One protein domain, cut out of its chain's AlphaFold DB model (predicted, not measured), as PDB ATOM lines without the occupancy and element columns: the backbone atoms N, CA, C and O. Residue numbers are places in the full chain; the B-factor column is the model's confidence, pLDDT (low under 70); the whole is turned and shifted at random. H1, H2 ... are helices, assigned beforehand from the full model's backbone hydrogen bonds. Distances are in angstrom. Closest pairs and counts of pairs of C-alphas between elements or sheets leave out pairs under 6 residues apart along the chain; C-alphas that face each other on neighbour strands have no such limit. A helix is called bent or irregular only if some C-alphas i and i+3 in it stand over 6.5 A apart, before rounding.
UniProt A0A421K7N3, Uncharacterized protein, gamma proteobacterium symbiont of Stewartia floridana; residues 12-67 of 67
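What this domain is: This is residues 12 to 67 of the 67 residues of an uncharacterized protein of gamma proteobacterium symbiont of Stewartia floridana (UniProt A0A421K7N3). One long helix, H3, makes the longest axis, and two shorter helices, H1 and H2, form a small flat head with the first part of it, while residues 50 to 67 stick out from that head as a long arm. In the head H2, H1 and the first part of H3 make a triangle: H2 and H3 come near each other around Trp 30 and Val 38, and H1 bridges from residues 22 to 26 of H2 to residues 41 to 46 of H3. The printed part has 56 residues, with three named helices in the order H1, H2, H3 and no named strand, and its class is all helix. The whole is extended, with a radius of gyration of the C-alphas of 16.2 A and spans of 54 by 23 by 8 A.

Where its parts are: H1 is residues 12 to 18, 9.9 A from first to last C-alpha, and begins with C-alpha 12 at (-27.256, -2.536, 45.507). H2 is residues 20 to 32, 19.7 A long, and ends with C-alpha 32 at (-26.938, -1.055, 61.342). H3 is residues 35 to 65, 43.8 A long, and ends with C-alpha 65 at (-4.463, -9.720, 17.046). H3 is neither bent nor irregular, but only just: C-alphas 49 and 52 are 6.2 A apart.

How they stand to each other: H1 and H2 touch only at the corner by their tight link; their closest C-alphas, those of Tyr 16 and Arg 23, are 5.1 A apart. They run opposite ways at a tilt of 36 degrees, only just steep. H1 touches H3, and H3 touches H1 with its residues 41 to 46 alone; the closest C-alphas, those of Gly 13 and Gly 45, are 4.0 A apart. These two run the same way at a steep tilt of 61 degrees. H2 and H3 are close but not clearly touching; their closest C-alphas, those of Trp 30 and Val 38, are 6.6 A apart, and the two helices run opposite ways at a steep tilt of 44 degrees. Every O i to N i+4 pair is within hydrogen-bond range in H1, against 6 of 9 in H2 and 26 of 27 in H3.

The domain as a whole: The two C-alphas farthest apart, those of Glu 32 and Leu 67, are 54.0 A apart. Residues 31 to 37, of which 35 to 37 belong to H3, and residues 50 to 67, of which 50 to 65 belong to H3, stand free. Without them the body has 31 residues and spans 23 by 16 by 7 A. The printed part has no cut, and the links H1 to H2 and H2 to H3 are tight. The mean pLDDT of the printed part is 81.7, and residues 66 to 67 are under 70.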
ATOM      1  N   ALA A  12     -27.586  -3.636  44.604       71.38
ATOM      2  CA  ALA A  12     -27.256  -2.536  45.507       71.38
ATOM      3  C   ALA A  12     -25.844  -2.017  45.262       71.38
ATOM      4  O   ALA A  12     -25.648  -0.810  45.292       71.38
ATOM      5  N   GLY A  13     -24.880  -2.889  44.953       72.19
ATOM      6  CA  GLY A  13     -23.524  -2.455  44.625       72.19
ATOM      7  C   GLY A  13     -23.475  -1.565  43.378       72.19
ATOM      8  O   GLY A  13     -22.843  -0.513  43.402       72.19
ATOM      9  N   TRP A  14     -24.215  -1.909  42.318       75.25
ATOM     10  CA  TRP A  14     -24.328  -1.072  41.113       75.25
ATOM     11  C   TRP A  14     -25.004   0.264  41.394       75.25
ATOM     12  O   TRP A  14     -24.491   1.320  41.020       75.25
ATOM     13  N   LYS A  15     -26.146   0.220  42.083       77.50
ATOM     14  CA  LYS A  15     -26.896   1.426  42.424       77.50
ATOM     15  C   LYS A  15     -26.081   2.325  43.357       77.50
ATOM     16  O   LYS A  15     -26.056   3.528  43.165       77.50
ATOM     17  N   TYR A  16     -25.299   1.758  44.271       76.69
ATOM     18  CA  TYR A  16     -24.367   2.496  45.125       76.69
ATOM     19  C   TYR A  16     -23.242   3.176  44.326       76.69
ATOM     20  O   TYR A  16     -22.859   4.309  44.619       76.69
ATOM     21  N   LEU A  17     -22.712   2.530  43.286       74.31
ATOM     22  CA  LEU A  17     -21.674   3.135  42.446       74.31
ATOM     23  C   LEU A  17     -22.214   4.291  41.588       74.31
ATOM     24  O   LEU A  17     -21.541   5.311  41.444       74.31
ATOM     25  N   ILE A  18     -23.434   4.171  41.064       81.06
ATOM     26  CA  ILE A  18     -23.986   5.122  40.085       81.06
ATOM     27  C   ILE A  18     -24.796   6.245  40.749       81.06
ATOM     28  O   ILE A  18     -24.659   7.407  40.374       81.06
ATOM     29  N   ASP A  19     -25.605   5.927  41.755       84.75
ATOM     30  CA  ASP A  19     -26.622   6.821  42.308       84.75
ATOM     31  C   ASP A  19     -26.160   7.451  43.633       84.75
ATOM     32  O   ASP A  19     -25.931   6.782  44.644       84.75
ATOM     33  N   SER A  20     -26.010   8.778  43.632       82.12
ATOM     34  CA  SER A  20     -25.587   9.539  44.809       82.12
ATOM     35  C   SER A  20     -26.633   9.633  45.916       82.12
ATOM     36  O   SER A  20     -26.243   9.775  47.076       82.12
ATOM     37  N   GLU A  21     -27.925   9.584  45.587       84.88
ATOM     38  CA  GLU A  21     -28.995   9.569  46.589       84.88
ATOM     39  C   GLU A  21     -29.047   8.206  47.268       84.88
ATOM     40  O   GLU A  21     -29.013   8.133  48.497       84.88
ATOM     41  N   TYR A  22     -28.950   7.130  46.485       81.88
ATOM     42  CA  TYR A  22     -28.873   5.772  47.019       81.88
ATOM     43  C   TYR A  22     -27.657   5.564  47.934       81.88
ATOM     44  O   TYR A  22     -27.748   4.879  48.951       81.88
ATOM     45  N   ARG A  23     -26.514   6.202  47.634       82.50
ATOM     46  CA  ARG A  23     -25.349   6.204  48.541       82.50
ATOM     47  C   ARG A  23     -25.636   6.848  49.891       82.50
ATOM     48  O   ARG A  23     -25.065   6.406  50.886       82.50
ATOM     49  N   LYS A  24     -26.430   7.922  49.932       84.75
ATOM     50  CA  LYS A  24     -26.783   8.595  51.191       84.75
ATOM     51  C   LYS A  24     -27.719   7.719  52.014       84.75
ATOM     52  O   LYS A  24     -27.437   7.497  53.185       84.75
ATOM     53  N   GLU A  25     -28.743   7.170  51.371       82.56
ATOM     54  CA  GLU A  25     -29.741   6.296  51.992       82.56
ATOM     55  C   GLU A  25     -29.104   5.008  52.547       82.56
ATOM     56  O   GLU A  25     -29.264   4.664  53.718       82.56
ATOM     57  N   MET A  26     -28.253   4.346  51.755       78.12
ATOM     58  CA  MET A  26     -27.560   3.126  52.185       78.12
ATOM     59  C   MET A  26     -26.473   3.374  53.228       78.12
ATOM     60  O   MET A  26     -26.139   2.464  53.974       78.12
ATOM     61  N   ARG A  27     -25.909   4.584  53.331       79.06
ATOM     62  CA  ARG A  27     -24.894   4.886  54.354       79.06
ATOM     63  C   ARG A  27     -25.478   4.857  55.767       79.06
ATOM     64  O   ARG A  27     -24.747   4.523  56.696       79.06
ATOM     65  N   GLU A  28     -26.742   5.231  55.940       80.00
ATOM     66  CA  GLU A  28     -27.431   5.093  57.227       80.00
ATOM     67  C   GLU A  28     -27.829   3.641  57.475       80.00
ATOM     68  O   GLU A  28     -27.504   3.101  58.527       80.00
ATOM     69  N   TYR A  29     -28.390   2.971  56.467       75.62
ATOM     70  CA  TYR A  29     -28.822   1.576  56.576       75.62
ATOM     71  C   TYR A  29     -27.660   0.603  56.860       75.62
ATOM     72  O   TYR A  29     -27.743  -0.281  57.706       75.62
ATOM     73  N   TRP A  30     -26.517   0.789  56.196       76.00
ATOM     74  CA  TRP A  30     -25.340  -0.073  56.344       76.00
ATOM     75  C   TRP A  30     -24.576   0.128  57.655       76.00
ATOM     76  O   TRP A  30     -23.702  -0.680  57.963       76.00
ATOM     77  N   LYS A  31     -24.877   1.177  58.432       76.12
ATOM     78  CA  LYS A  31     -24.337   1.311  59.796       76.12
ATOM     79  C   LYS A  31     -24.966   0.315  60.766       76.12
ATOM     80  O   LYS A  31     -24.329  -0.014  61.762       76.12
ATOM     81  N   GLU A  32     -26.189  -0.129  60.487       81.00
ATOM     82  CA  GLU A  32     -26.938  -1.055  61.342       81.00
ATOM     83  C   GLU A  32     -26.783  -2.522  60.899       81.00
ATOM     84  O   GLU A  32     -27.022  -3.442  61.680       81.00
ATOM     85  N   GLU A  33     -26.323  -2.753  59.667       74.62
ATOM     86  CA  GLU A  33     -26.108  -4.083  59.091       74.62
ATOM     87  C   GLU A  33     -24.732  -4.690  59.455       74.62
ATOM     88  O   GLU A  33     -23.735  -3.977  59.620       74.62
ATOM     89  N   PRO A  34     -24.608  -6.032  59.507       81.25
ATOM     90  CA  PRO A  34     -23.320  -6.697  59.669       81.25
ATOM     91  C   PRO A  34     -22.384  -6.384  58.492       81.25
ATOM     92  O   PRO A  34     -22.720  -6.636  57.332       81.25
ATOM     93  N   GLY A  35     -21.158  -5.933  58.774       77.31
ATOM     94  CA  GLY A  35     -20.195  -5.516  57.741       77.31
ATOM     95  C   GLY A  35     -19.875  -6.574  56.671       77.31
ATOM     96  O   GLY A  35     -19.533  -6.228  55.542       77.31
ATOM     97  N   PHE A  36     -20.047  -7.865  56.980       79.31
ATOM     98  CA  PHE A  36     -19.923  -8.956  56.004       79.31
ATOM     99  C   PHE A  36     -21.014  -8.927  54.917       79.31
ATOM    100  O   PHE A  36     -20.707  -9.166  53.750       79.31
ATOM    101  N   ILE A  37     -22.263  -8.594  55.268       80.44
ATOM    102  CA  ILE A  37     -23.380  -8.483  54.313       80.44
ATOM    103  C   ILE A  37     -23.119  -7.324  53.348       80.44
ATOM    104  O   ILE A  37     -23.195  -7.492  52.130       80.44
ATOM    105  N   VAL A  38     -22.721  -6.173  53.893       80.12
ATOM    106  CA  VAL A  38     -22.344  -4.981  53.123       80.12
ATOM    107  C   VAL A  38     -21.171  -5.280  52.185       80.12
ATOM    108  O   VAL A  38     -21.213  -4.953  50.997       80.12
ATOM    109  N   GLY A  39     -20.144  -5.966  52.695       81.38
ATOM    110  CA  GLY A  39     -18.991  -6.402  51.911       81.38
ATOM    111  C   GLY A  39     -19.388  -7.283  50.726       81.38
ATOM    112  O   GLY A  39     -18.960  -7.020  49.607       81.38
ATOM    113  N   LEU A  40     -20.257  -8.277  50.934       83.38
ATOM    114  CA  LEU A  40     -20.773  -9.152  49.875       83.38
ATOM    115  C   LEU A  40     -21.578  -8.397  48.810       83.38
ATOM    116  O   LEU A  40     -21.439  -8.680  47.617       83.38
ATOM    117  N   GLN A  41     -22.398  -7.424  49.212       81.31
ATOM    118  CA  GLN A  41     -23.177  -6.606  48.277       81.31
ATOM    119  C   GLN A  41     -22.278  -5.709  47.413       81.31
ATOM    120  O   GLN A  41     -22.478  -5.603  46.203       81.31
ATOM    121  N   LEU A  42     -21.243  -5.107  48.004       81.38
ATOM    122  CA  LEU A  42     -20.258  -4.324  47.258       81.38
ATOM    123  C   LEU A  42     -19.410  -5.206  46.337       81.38
ATOM    124  O   LEU A  42     -19.229  -4.873  45.168       81.38
ATOM    125  N   LEU A  43     -18.924  -6.344  46.840       84.81
ATOM    126  CA  LEU A  43     -18.066  -7.255  46.082       84.81
ATOM    127  C   LEU A  43     -18.806  -7.855  44.882       84.81
ATOM    128  O   LEU A  43     -18.249  -7.915  43.790       84.81
ATOM    129  N   SER A  44     -20.072  -8.244  45.057       82.50
ATOM    130  CA  SER A  44     -20.919  -8.735  43.960       82.50
ATOM    131  C   SER A  44     -21.232  -7.643  42.930       82.50
ATOM    132  O   SER A  44     -21.165  -7.901  41.726       82.50
ATOM    133  N   GLY A  45     -21.482  -6.405  43.371       80.88
ATOM    134  CA  GLY A  45     -21.629  -5.258  42.476       80.88
ATOM    135  C   GLY A  45     -20.372  -4.994  41.646       80.88
ATOM    136  O   GLY A  45     -20.443  -4.892  40.428       80.88
ATOM    137  N   VAL A  46     -19.199  -4.958  42.279       83.38
ATOM    138  CA  VAL A  46     -17.925  -4.735  41.580       83.38
ATOM    139  C   VAL A  46     -17.593  -5.894  40.637       83.38
ATOM    140  O   VAL A  46     -17.241  -5.664  39.480       83.38
ATOM    141  N   ALA A  47     -17.745  -7.143  41.085       83.94
ATOM    142  CA  ALA A  47     -17.458  -8.322  40.270       83.94
ATOM    143  C   ALA A  47     -18.357  -8.400  39.028       83.94
ATOM    144  O   ALA A  47     -17.875  -8.733  37.947       83.94
ATOM    145  N   SER A  48     -19.635  -8.036  39.148       82.25
ATOM    146  CA  SER A  48     -20.564  -8.022  38.010       82.25
ATOM    147  C   SER A  48     -20.279  -6.920  36.982       82.25
ATOM    148  O   SER A  48     -20.692  -7.066  35.837       82.25
ATOM    149  N   VAL A  49     -19.537  -5.862  37.337       80.12
ATOM    150  CA  VAL A  49     -19.007  -4.867  36.383       80.12
ATOM    151  C   VAL A  49     -17.705  -5.366  35.755       80.12
ATOM    152  O   VAL A  49     -17.540  -5.362  34.536       80.12
ATOM    153  N   LEU A  50     -16.755  -5.787  36.594       84.69
ATOM    154  CA  LEU A  50     -15.399  -6.105  36.158       84.69
ATOM    155  C   LEU A  50     -15.352  -7.362  35.295       84.69
ATOM    156  O   LEU A  50     -14.626  -7.388  34.307       84.69
ATOM    157  N   PHE A  51     -16.133  -8.390  35.624       87.38
ATOM    158  CA  PHE A  51     -16.130  -9.651  34.889       87.38
ATOM    159  C   PHE A  51     -16.498  -9.490  33.401       87.38
ATOM    160  O   PHE A  51     -15.696  -9.892  32.553       87.38
ATOM    161  N   PRO A  52     -17.629  -8.855  33.027       85.69
ATOM    162  CA  PRO A  52     -17.941  -8.621  31.619       85.69
ATOM    163  C   PRO A  52     -16.958  -7.658  30.939       85.69
ATOM    164  O   PRO A  52     -16.649  -7.865  29.768       85.69
ATOM    165  N   LEU A  53     -16.413  -6.657  31.644       87.69
ATOM    166  CA  LEU A  53     -15.391  -5.762  31.079       87.69
ATOM    167  C   LEU A  53     -14.086  -6.495  30.750       87.69
ATOM    168  O   LEU A  53     -13.515  -6.274  29.685       87.69
ATOM    169  N   ILE A  54     -13.631  -7.390  31.632       90.56
ATOM    170  CA  ILE A  54     -12.451  -8.229  31.397       90.56
ATOM    171  C   ILE A  54     -12.686  -9.125  30.178       90.56
ATOM    172  O   ILE A  54     -11.829  -9.192  29.301       90.56
ATOM    173  N   ILE A  55     -13.855  -9.767  30.081       92.31
ATOM    174  CA  ILE A  55     -14.208 -10.602  28.923       92.31
ATOM    175  C   ILE A  55     -14.225  -9.774  27.635       92.31
ATOM    176  O   ILE A  55     -13.627 -10.184  26.642       92.31
ATOM    177  N   ALA A  56     -14.868  -8.606  27.643       92.12
ATOM    178  CA  ALA A  56     -14.922  -7.721  26.484       92.12
ATOM    179  C   ALA A  56     -13.521  -7.253  26.055       92.12
ATOM    180  O   ALA A  56     -13.202  -7.275  24.867       92.12
ATOM    181  N   GLY A  57     -12.662  -6.896  27.015       92.44
ATOM    182  CA  GLY A  57     -11.269  -6.531  26.759       92.44
ATOM    183  C   GLY A  57     -10.470  -7.680  26.141       92.44
ATOM    184  O   GLY A  57      -9.797  -7.483  25.130       92.44
ATOM    185  N   LEU A  58     -10.593  -8.894  26.687       93.81
ATOM    186  CA  LEU A  58      -9.941 -10.089  26.143       93.81
ATOM    187  C   LEU A  58     -10.415 -10.405  24.719       93.81
ATOM    188  O   LEU A  58      -9.591 -10.684  23.850       93.81
ATOM    189  N   LEU A  59     -11.722 -10.316  24.457       92.75
ATOM    190  CA  LEU A  59     -12.279 -10.491  23.113       92.75
ATOM    191  C   LEU A  59     -11.740  -9.441  22.138       92.75
ATOM    192  O   LEU A  59     -11.348  -9.793  21.028       92.75
ATOM    193  N   GLY A  60     -11.666  -8.175  22.555       93.56
ATOM    194  CA  GLY A  60     -11.082  -7.100  21.757       93.56
ATOM    195  C   GLY A  60      -9.624  -7.376  21.390       93.56
ATOM    196  O   GLY A  60      -9.261  -7.262  20.221       93.56
ATOM    197  N   VAL A  61      -8.808  -7.818  22.353       92.12
ATOM    198  CA  VAL A  61      -7.411  -8.208  22.102       92.12
ATOM    199  C   VAL A  61      -7.334  -9.350  21.091       92.12
ATOM    200  O   VAL A  61      -6.582  -9.247  20.129       92.12
ATOM    201  N   VAL A  62      -8.130 -10.412  21.255       91.44
ATOM    202  CA  VAL A  62      -8.135 -11.552  20.320       91.44
ATOM    203  C   VAL A  62      -8.542 -11.128  18.906       91.44
ATOM    204  O   VAL A  62      -7.929 -11.581  17.941       91.44
ATOM    205  N   LEU A  63      -9.558 -10.273  18.771       88.50
ATOM    206  CA  LEU A  63     -10.025  -9.786  17.473       88.50
ATOM    207  C   LEU A  63      -8.985  -8.893  16.788       88.50
ATOM    208  O   LEU A  63      -8.741  -9.061  15.599       88.50
ATOM    209  N   LEU A  64      -8.342  -7.995  17.539       84.44
ATOM    210  CA  LEU A  64      -7.302  -7.100  17.023       84.44
ATOM    211  C   LEU A  64      -6.004  -7.833  16.661       84.44
ATOM    212  O   LEU A  64      -5.299  -7.382  15.774       84.44
ATOM    213  N   HIS A  65      -5.675  -8.939  17.335       72.12
ATOM    214  CA  HIS A  65      -4.463  -9.720  17.046       72.12
ATOM    215  C   HIS A  65      -4.630 -10.712  15.882       72.12
ATOM    216  O   HIS A  65      -3.639 -11.243  15.388       72.12
ATOM    217  N   LYS A  66      -5.874 -11.023  15.487       63.00
ATOM    218  CA  LYS A  66      -6.191 -11.893  14.339       63.00
ATOM    219  C   LYS A  66      -6.419 -11.128  13.027       63.00
ATOM    220  O   LYS A  66      -6.568 -11.786  11.997       63.00
ATOM    221  N   LEU A  67      -6.496  -9.799  13.082       54.44
ATOM    222  CA  LEU A  67      -6.569  -8.891  11.933       54.44
ATOM    223  C   LEU A  67      -5.160  -8.479  11.494       54.44
ATOM    224  O   LEU A  67      -4.967  -8.336  10.269       54.44
TER     225      LEU A  67